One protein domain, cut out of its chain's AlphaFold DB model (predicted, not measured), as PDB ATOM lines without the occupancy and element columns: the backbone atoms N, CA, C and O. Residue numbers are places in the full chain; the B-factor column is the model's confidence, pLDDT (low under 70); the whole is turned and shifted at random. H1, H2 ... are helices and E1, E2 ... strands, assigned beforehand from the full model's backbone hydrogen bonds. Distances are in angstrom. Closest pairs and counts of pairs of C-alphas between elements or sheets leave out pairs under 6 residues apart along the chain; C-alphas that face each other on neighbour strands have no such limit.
ATOM      1  N   MET A 104       0.088 -20.426  -0.884       95.94
ATOM      2  CA  MET A 104       1.474 -19.953  -0.809       95.94
ATOM      3  C   MET A 104       2.196 -20.498   0.432       95.94
ATOM      4  O   MET A 104       3.337 -20.950   0.338       95.94
ATOM      5  N   TRP A 105       1.554 -20.455   1.600       96.12
ATOM      6  CA  TRP A 105       2.147 -20.967   2.836       96.12
ATOM      7  C   TRP A 105       2.271 -22.490   2.849       96.12
ATOM      8  O   TRP A 105       3.268 -22.995   3.352       96.12
ATOM      9  N   ALA A 106       1.313 -23.206   2.265       94.44
ATOM     10  CA  ALA A 106       1.377 -24.650   2.071       94.44
ATOM     11  C   ALA A 106       2.589 -25.056   1.216       94.44
ATOM     12  O   ALA A 106       3.361 -25.910   1.633       94.44
ATOM     13  N   ASP A 107       2.812 -24.390   0.080       93.19
ATOM     14  CA  ASP A 107       3.980 -24.641  -0.780       93.19
ATOM     15  C   ASP A 107       5.308 -24.354  -0.058       93.19
ATOM     16  O   ASP A 107       6.257 -25.134  -0.136       93.19
ATOM     17  N   ARG A 108       5.374 -23.255   0.707       95.44
ATOM     18  CA  ARG A 108       6.557 -22.936   1.525       95.44
ATOM     19  C   ARG A 108       6.809 -23.974   2.615       95.44
ATOM     20  O   ARG A 108       7.962 -24.333   2.841       95.44
ATOM     21  N   LEU A 109       5.754 -24.446   3.278       95.19
ATOM     22  CA  LEU A 109       5.853 -25.483   4.302       95.19
ATOM     23  C   LEU A 109       6.350 -26.802   3.703       95.19
ATOM     24  O   LEU A 109       7.251 -27.418   4.267       95.19
ATOM     25  N   ASP A 110       5.827 -27.196   2.540       94.62
ATOM     26  CA  ASP A 110       6.250 -28.412   1.842       94.62
ATOM     27  C   ASP A 110       7.730 -28.345   1.441       94.62
ATOM     28  O   ASP A 110       8.468 -29.309   1.644       94.62
ATOM     29  N   LYS A 111       8.203 -27.197   0.937       94.81
ATOM     30  CA  LYS A 111       9.628 -26.981   0.622       94.81
ATOM     31  C   LYS A 111      10.515 -27.102   1.858       94.81
ATOM     32  O   LYS A 111      11.479 -27.865   1.837       94.81
ATOM     33  N   ALA A 112      10.146 -26.432   2.949       96.25
ATOM     34  CA  ALA A 112      10.878 -26.524   4.210       96.25
ATOM     35  C   ALA A 112      10.902 -27.963   4.758       96.25
ATOM     36  O   ALA A 112      11.926 -28.422   5.260       96.25
ATOM     37  N   ALA A 113       9.805 -28.711   4.612       95.44
ATOM     38  CA  ALA A 113       9.751 -30.118   4.996       95.44
ATOM     39  C   ALA A 113      10.727 -30.979   4.171       95.44
ATOM     40  O   ALA A 113      11.387 -31.857   4.726       95.44
ATOM     41  N   GLN A 114      10.870 -30.724   2.865       94.31
ATOM     42  CA  GLN A 114      11.835 -31.436   2.012       94.31
ATOM     43  C   GLN A 114      13.294 -31.107   2.354       94.31
ATOM     44  O   GLN A 114      14.149 -32.000   2.334       94.31
ATOM     45  N   GLU A 115      13.585 -29.850   2.688       95.62
ATOM     46  CA  GLU A 115      14.903 -29.433   3.177       95.62
ATOM     47  C   GLU A 115      15.225 -30.120   4.506       95.62
ATOM     48  O   GLU A 115      16.257 -30.784   4.626       95.62
ATOM     49  N   PHE A 116      14.290 -30.075   5.460       94.44
ATOM     50  CA  PHE A 116      14.396 -30.794   6.729       94.44
ATOM     51  C   PHE A 116      14.652 -32.289   6.511       94.44
ATOM     52  O   PHE A 116      15.549 -32.857   7.127       94.44
ATOM     53  N   ALA A 117      13.923 -32.925   5.592       94.44
ATOM     54  CA  ALA A 117      14.110 -34.337   5.279       94.44
ATOM     55  C   ALA A 117      15.498 -34.651   4.715       94.44
ATOM     56  O   ALA A 117      16.031 -35.735   4.938       94.44
ATOM     57  N   SER A 118      16.084 -33.713   3.975       93.88
ATOM     58  CA  SER A 118      17.433 -33.863   3.432       93.88
ATOM     59  C   SER A 118      18.472 -33.788   4.550       93.88
ATOM     60  O   SER A 118      19.340 -34.654   4.621       93.88
ATOM     61  N   VAL A 119      18.340 -32.834   5.475       94.19
ATOM     62  CA  VAL A 119      19.211 -32.733   6.660       94.19
ATOM     63  C   VAL A 119      19.054 -33.956   7.569       94.19
ATOM     64  O   VAL A 119      20.045 -34.573   7.957       94.19
ATOM     65  N   ALA A 120      17.817 -34.368   7.853       94.31
ATOM     66  CA  ALA A 120      17.528 -35.540   8.676       94.31
ATOM     67  C   ALA A 120      18.098 -36.834   8.069       94.31
ATOM     68  O   ALA A 120      18.545 -37.703   8.810       94.31
ATOM     69  N   ALA A 121      18.143 -36.957   6.737       94.38
ATOM     70  CA  ALA A 121      18.762 -38.104   6.074       94.38
ATOM     71  C   ALA A 121      20.284 -38.163   6.284       94.38
ATOM     72  O   ALA A 121      20.819 -39.252   6.478       94.38
ATOM     73  N   HIS A 122      20.976 -37.016   6.293       93.75
ATOM     74  CA  HIS A 122      22.410 -36.965   6.605       93.75
ATOM     75  C   HIS A 122      22.675 -37.339   8.065       93.75
ATOM     76  O   HIS A 122      23.601 -38.103   8.345       93.75
ATOM     77  N   LEU A 123      21.834 -36.859   8.989       93.19
ATOM     78  CA  LEU A 123      21.912 -37.241  10.399       93.19
ATOM     79  C   LEU A 123      21.703 -38.753  10.580       93.19
ATOM     80  O   LEU A 123      22.565 -39.412  11.149       93.19
ATOM     81  N   GLU A 124      20.625 -39.313  10.021       94.25
ATOM     82  CA  GLU A 124      20.311 -40.752  10.070       94.25
ATOM     83  C   GLU A 124      21.453 -41.604   9.491       94.25
ATOM     84  O   GLU A 124      21.843 -42.622  10.065       94.25
ATOM     85  N   ALA A 125      22.015 -41.195   8.349       93.50
ATOM     86  CA  ALA A 125      23.125 -41.899   7.715       93.50
ATOM     87  C   ALA A 125      24.401 -41.860   8.573       93.50
ATOM     88  O   ALA A 125      25.093 -42.874   8.682       93.50
ATOM     89  N   THR A 126      24.679 -40.727   9.221       92.94
ATOM     90  CA  THR A 126      25.830 -40.557  10.122       92.94
ATOM     91  C   THR A 126      25.661 -41.373  11.402       92.94
ATOM     92  O   THR A 126      26.564 -42.120  11.775       92.94
ATOM     93  N   GLU A 127      24.489 -41.309  12.042       93.00
ATOM     94  CA  GLU A 127      24.145 -42.138  13.207       93.00
ATOM     95  C   GLU A 127      24.325 -43.623  12.877       93.00
ATOM     96  O   GLU A 127      24.992 -44.356  13.608       93.00
ATOM     97  N   LYS A 128      23.815 -44.060  11.722       91.31
ATOM     98  CA  LYS A 128      23.979 -45.436  11.250       91.31
ATOM     99  C   LYS A 128      25.449 -45.805  11.022       91.31
ATOM    100  O   LYS A 128      25.849 -46.907  11.395       91.31
ATOM    101  N   ALA A 129      26.250 -44.923  10.422       90.94
ATOM    102  CA  ALA A 129      27.681 -45.156  10.202       90.94
ATOM    103  C   ALA A 129      28.459 -45.300  11.523       90.94
ATOM    104  O   ALA A 129      29.408 -46.078  11.599       90.94
ATOM    105  N   LEU A 130      28.013 -44.612  12.578       92.75
ATOM    106  CA  LEU A 130      28.540 -44.727  13.942       92.75
ATOM    107  C   LEU A 130      27.986 -45.940  14.718       92.75
ATOM    108  O   LEU A 130      28.392 -46.180  15.855       92.75
ATOM    109  N   GLY A 131      27.060 -46.708  14.133       92.56
ATOM    110  CA  GLY A 131      26.384 -47.829  14.795       92.56
ATOM    111  C   GLY A 131      25.334 -47.402  15.828       92.56
ATOM    112  O   GLY A 131      24.947 -48.202  16.682       92.56
ATOM    113  N   TRP A 132      24.882 -46.150  15.783       93.25
ATOM    114  CA  TRP A 132      23.863 -45.609  16.678       93.25
ATOM    115  C   TRP A 132      22.453 -45.915  16.175       93.25
ATOM    116  O   TRP A 132      22.221 -46.243  15.008       93.25
ATOM    117  N   LYS A 133      21.484 -45.835  17.091       88.50
ATOM    118  CA  LYS A 133      20.067 -45.944  16.743       88.50
ATOM    119  C   LYS A 133      19.577 -44.613  16.183       88.50
ATOM    120  O   LYS A 133      19.931 -43.572  16.718       88.50
ATOM    121  N   SER A 134      18.705 -44.701  15.181       85.88
ATOM    122  CA  SER A 134      17.964 -43.573  14.611       85.88
ATOM    123  C   SER A 134      17.259 -42.767  15.701       85.88
ATOM    124  O   SER A 134      16.422 -43.313  16.430       85.88
ATOM    125  N   SER A 135      17.552 -41.471  15.773       85.62
ATOM    126  CA  SER A 135      16.814 -40.516  16.612       85.62
ATOM    127  C   SER A 135      15.449 -40.119  16.023       85.62
ATOM    128  O   SER A 135      14.632 -39.496  16.700       85.62
ATOM    129  N   MET A 136      15.159 -40.523  14.782       87.56
ATOM    130  CA  MET A 136      13.990 -40.103  13.998       87.56
ATOM    131  C   MET A 136      12.887 -41.172  13.925       87.56
ATOM    132  O   MET A 136      12.081 -41.178  12.990       87.56
ATOM    133  N   SER A 137      12.826 -42.095  14.892       82.62
ATOM    134  CA  SER A 137      11.919 -43.254  14.848       82.62
ATOM    135  C   SER A 137      10.430 -42.916  14.791       82.62
ATOM    136  O   SER A 137       9.652 -43.692  14.244       82.62
ATOM    137  N   GLU A 138      10.036 -41.757  15.313       87.38
ATOM    138  CA  GLU A 138       8.638 -41.312  15.380       87.38
ATOM    139  C   GLU A 138       8.341 -40.129  14.446       87.38
ATOM    140  O   GLU A 138       7.303 -39.479  14.555       87.38
ATOM    141  N   LEU A 139       9.249 -39.822  13.514       91.50
ATOM    142  CA  LEU A 139       9.108 -38.646  12.665       91.50
ATOM    143  C   LEU A 139       7.908 -38.765  11.712       91.50
ATOM    144  O   LEU A 139       7.830 -39.685  10.889       91.50
ATOM    145  N   TYR A 140       7.045 -37.752  11.765       93.56
ATOM    146  CA  TYR A 140       5.946 -37.539  10.833       93.56
ATOM    147  C   TYR A 140       5.775 -36.046  10.541       93.56
ATOM    148  O   TYR A 140       5.428 -35.265  11.428       93.56
ATOM    149  N   VAL A 141       5.982 -35.645   9.286       94.19
ATOM    150  CA  VAL A 141       5.759 -34.270   8.819       94.19
ATOM    151  C   VAL A 141       4.683 -34.286   7.732       94.19
ATOM    152  O   VAL A 141       4.928 -34.846   6.662       94.19
ATOM    153  N   PRO A 142       3.488 -33.715   7.969       93.25
ATOM    154  CA  PRO A 142       2.420 -33.705   6.976       93.25
ATOM    155  C   PRO A 142       2.747 -32.754   5.822       93.25
ATOM    156  O   PRO A 142       3.134 -31.607   6.048       93.25
ATOM    157  N   LEU A 143       2.518 -33.213   4.594       93.69
ATOM    158  CA  LEU A 143       2.628 -32.394   3.390       93.69
ATOM    159  C   LEU A 143       1.250 -31.869   2.982       93.69
ATOM    160  O   LEU A 143       0.219 -32.494   3.232       93.69
ATOM    161  N   GLN A 144       1.231 -30.687   2.381       91.69
ATOM    162  CA  GLN A 144       0.020 -29.966   1.993       91.69
ATOM    163  C   GLN A 144      -0.323 -30.147   0.504       91.69
ATOM    164  O   GLN A 144      -1.343 -29.632   0.037       91.69
ATOM    165  N   THR A 145       0.514 -30.867  -0.244       79.19
ATOM    166  CA  THR A 145       0.391 -31.057  -1.689       79.19
ATOM    167  C   THR A 145      -0.783 -31.992  -2.032       79.19
ATOM    168  O   THR A 145      -0.829 -33.121  -1.548       79.19
ATOM    169  N   PRO A 146      -1.727 -31.588  -2.905       74.62
ATOM    170  CA  PRO A 146      -2.962 -32.350  -3.143       74.62
ATOM    171  C   PRO A 146      -2.774 -33.673  -3.906       74.62
ATOM    172  O   PRO A 146      -3.631 -34.548  -3.819       74.62
ATOM    173  N   HIS A 147      -1.679 -33.828  -4.656       77.88
ATOM    174  CA  HIS A 147      -1.424 -35.002  -5.508       77.88
ATOM    175  C   HIS A 147      -0.048 -35.641  -5.261       77.88
ATOM    176  O   HIS A 147       0.535 -36.236  -6.162       77.88
ATOM    177  N   GLY A 148       0.487 -35.499  -4.047       79.44
ATOM    178  CA  GLY A 148       1.805 -36.006  -3.669       79.44
ATOM    179  C   GLY A 148       1.769 -37.001  -2.508       79.44
ATOM    180  O   GLY A 148       0.696 -37.421  -2.065       79.44
ATOM    181  N   PRO A 149       2.950 -37.380  -1.989       84.88
ATOM    182  CA  PRO A 149       3.050 -38.080  -0.718       84.88
ATOM    183  C   PRO A 149       2.335 -37.279   0.378       84.88
ATOM    184  O   PRO A 149       2.526 -36.073   0.479       84.88
ATOM    185  N   ALA A 150       1.539 -37.943   1.216       89.94
ATOM    186  CA  ALA A 150       0.791 -37.266   2.280       89.94
ATOM    187  C   ALA A 150       1.690 -36.752   3.422       89.94
ATOM    188  O   ALA A 150       1.299 -35.868   4.185       89.94
ATOM    189  N   CYS A 151       2.887 -37.322   3.573       93.12
ATOM    190  CA  CYS A 151       3.819 -36.976   4.636       93.12
ATOM    191  C   CYS A 151       5.262 -37.360   4.295       93.12
ATOM    192  O   CYS A 151       5.520 -38.188   3.417       93.12
ATOM    193  N   ILE A 152       6.191 -36.793   5.059       94.44
ATOM    194  CA  ILE A 152       7.558 -37.282   5.223       94.44
ATOM    195  C   ILE A 152       7.591 -38.073   6.528       94.44
ATOM    196  O   ILE A 152       7.287 -37.538   7.593       94.44
ATOM    197  N   SER A 153       7.944 -39.351   6.435       94.44
ATOM    198  CA  SER A 153       8.005 -40.271   7.576       94.44
ATOM    199  C   SER A 153       9.431 -40.752   7.824       94.44
ATOM    200  O   SER A 153      10.300 -40.575   6.964       94.44
ATOM    201  N   GLN A 154       9.664 -41.454   8.938       93.38
ATOM    202  CA  GLN A 154      10.935 -42.153   9.174       93.38
ATOM    203  C   GLN A 154      11.363 -42.996   7.961       93.38
ATOM    204  O   GLN A 154      12.533 -42.987   7.585       93.38
ATOM    205  N   LYS A 155      10.426 -43.699   7.309       91.31
ATOM    206  CA  LYS A 155      10.731 -44.496   6.112       91.31
ATOM    207  C   LYS A 155      11.326 -43.626   5.002       91.31
ATOM    208  O   LYS A 155      12.354 -43.979   4.443       91.31
ATOM    209  N   THR A 156      10.728 -42.464   4.743       92.62
ATOM    210  CA  THR A 156      11.209 -41.501   3.742       92.62
ATOM    211  C   THR A 156      12.632 -41.028   4.042       92.62
ATOM    212  O   THR A 156      13.450 -40.927   3.129       92.62
ATOM    213  N   ILE A 157      12.937 -40.755   5.315       94.62
ATOM    214  CA  ILE A 157      14.284 -40.361   5.748       94.62
ATOM    215  C   ILE A 157      15.270 -41.505   5.553       94.62
ATOM    216  O   ILE A 157      16.339 -41.297   4.988       94.62
ATOM    217  N   ARG A 158      14.895 -42.717   5.962       92.75
ATOM    218  CA  ARG A 158      15.745 -43.901   5.859       92.75
ATOM    219  C   ARG A 158      16.078 -44.237   4.404       92.75
ATOM    220  O   ARG A 158      17.235 -44.501   4.093       92.75
ATOM    221  N   ASP A 159      15.089 -44.167   3.518       92.75
ATOM    222  CA  ASP A 159      15.269 -44.395   2.082       92.75
ATOM    223  C   ASP A 159      16.248 -43.369   1.479       92.75
ATOM    224  O   ASP A 159      17.149 -43.741   0.729       92.75
ATOM    225  N   LYS A 160      16.135 -42.086   1.864       93.06
ATOM    226  CA  LYS A 160      17.097 -41.037   1.475       93.06
ATOM    227  C   LYS A 160      18.490 -41.279   2.066       93.06
ATOM    228  O   LYS A 160      19.477 -41.138   1.355       93.06
ATOM    229  N   ALA A 161      18.574 -41.667   3.337       92.75
ATOM    230  CA  ALA A 161      19.831 -41.925   4.035       92.75
ATOM    231  C   ALA A 161      20.616 -43.085   3.403       92.75
ATOM    232  O   ALA A 161      21.836 -43.015   3.291       92.75
ATOM    233  N   TYR A 162      19.931 -44.135   2.932       91.44
ATOM    234  CA  TYR A 162      20.576 -45.253   2.232       91.44
ATOM    235  C   TYR A 162      21.192 -44.872   0.882       91.44
ATOM    236  O   TYR A 162      22.050 -45.605   0.394       91.44
ATOM    237  N   ALA A 163      20.771 -43.757   0.285       92.44
ATOM    238  CA  ALA A 163      21.329 -43.263  -0.969       92.44
ATOM    239  C   ALA A 163      22.589 -42.396  -0.779       92.44
ATOM    240  O   ALA A 163      23.223 -42.049  -1.773       92.44
ATOM    241  N   LEU A 164      22.952 -42.040   0.461       91.81
ATOM    242  CA  LEU A 164      24.107 -41.189   0.755       91.81
ATOM    243  C   LEU A 164      25.406 -42.002   0.819       91.81
ATOM    244  O   LEU A 164      25.480 -43.035   1.487       91.81
ATOM    245  N   SER A 165      26.449 -41.512   0.146       89.25
ATOM    246  CA  SER A 165      27.804 -42.067   0.220       89.25
ATOM    247  C   SER A 165      28.604 -41.469   1.382       89.25
ATOM    248  O   SER A 165      28.306 -40.378   1.865       89.25
ATOM    249  N   MET A 166      29.674 -42.150   1.806       86.94
ATOM    250  CA  MET A 166      30.568 -41.636   2.854       86.94
ATOM    251  C   MET A 166      31.182 -40.275   2.482       86.94
ATOM    252  O   MET A 166      31.308 -39.404   3.334       86.94
ATOM    253  N   GLU A 167      31.519 -40.066   1.207       88.06
ATOM    254  CA  GLU A 167      32.048 -38.788   0.708       88.06
ATOM    255  C   GLU A 167      31.028 -37.652   0.862       88.06
ATOM    256  O   GLU A 167      31.392 -36.557   1.280       88.06
ATOM    257  N   GLN A 168      29.743 -37.918   0.598       86.62
ATOM    258  CA  GLN A 168      28.666 -36.937   0.775       86.62
ATOM    259  C   GLN A 168      28.422 -36.595   2.250       86.62
ATOM    260  O   GLN A 168      28.090 -35.455   2.557       86.62
ATOM    261  N   LEU A 169      28.623 -37.549   3.163       87.50
ATOM    262  CA  LEU A 169      28.507 -37.301   4.604       87.50
ATOM    263  C   LEU A 169      29.642 -36.422   5.142       87.50
ATOM    264  O   LEU A 169      29.427 -35.648   6.069       87.50
ATOM    265  N   LEU A 170      30.842 -36.534   4.568       85.81
ATOM    266  CA  LEU A 170      32.020 -35.766   4.983       85.81
ATOM    267  C   LEU A 170      32.113 -34.380   4.323       85.81
ATOM    268  O   LEU A 170      32.895 -33.550   4.778       85.81
ATOM    269  N   ALA A 171      31.349 -34.142   3.255       80.06
ATOM    270  CA  ALA A 171      31.326 -32.884   2.505       80.06
ATOM    271  C   ALA A 171      30.239 -31.894   2.971       80.06
ATOM    272  O   ALA A 171      30.088 -30.840   2.350       80.06
ATOM    273  N   ALA A 172      29.464 -32.261   3.997       61.03
ATOM    274  CA  ALA A 172      28.322 -31.504   4.510       61.03
ATOM    275  C   ALA A 172      28.714 -30.212   5.244       61.03
ATOM    276  O   ALA A 172      29.735 -30.214   5.971       61.03
TER     277      ALA A 172
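This is residues 104 to 172 of the 172 residues of an uncharacterized protein of Pseudomonas fluorescens (UniProt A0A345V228). One long helix, H1, makes the long axis, and the chain then folds back beside it: the small hairpin E1 E2 lies near residues 109 to 117, and H2 packs on residues 117 to 125. The printed part has 69 residues, with three helices and two strands in the order H1 E1 E2 H2 H3, mostly helix; the sheet E1 - E2 is antiparallel. It is only just compact, close to loose, with a radius of gyration of the C-alphas of 12.9 A and spans of 38 by 24 by 16 A.

H1, residues 104 to 129, begins at C-alpha 104 (1.474, -19.953, -0.809) and is 38.0 A long. E1 is residues 140 to 142, E2 151 to 153, H2 154 to 162, 12.3 A, and H3 166 to 170, ending at C-alpha 170 (32.020, -35.766, 4.983).

H1 touches H2 at a steep tilt of 58 degrees, the same way; the closest C-alphas, of Ala 121 and Ala 161, are 4.5 A apart. H1 and H3 only just touch, with 3 pairs of C-alphas within 8 A, the closest those of His 122 and Leu 169, 6.4 A. In the hairpin E1 and E2, N 141 and O 152 are within hydrogen-bond range at 2.9 A. In H1, H2 and H3 every O i to N i+4 pair is within range.

The printed part has no cut and no long link; residue 172 alone is under pLDDT 70.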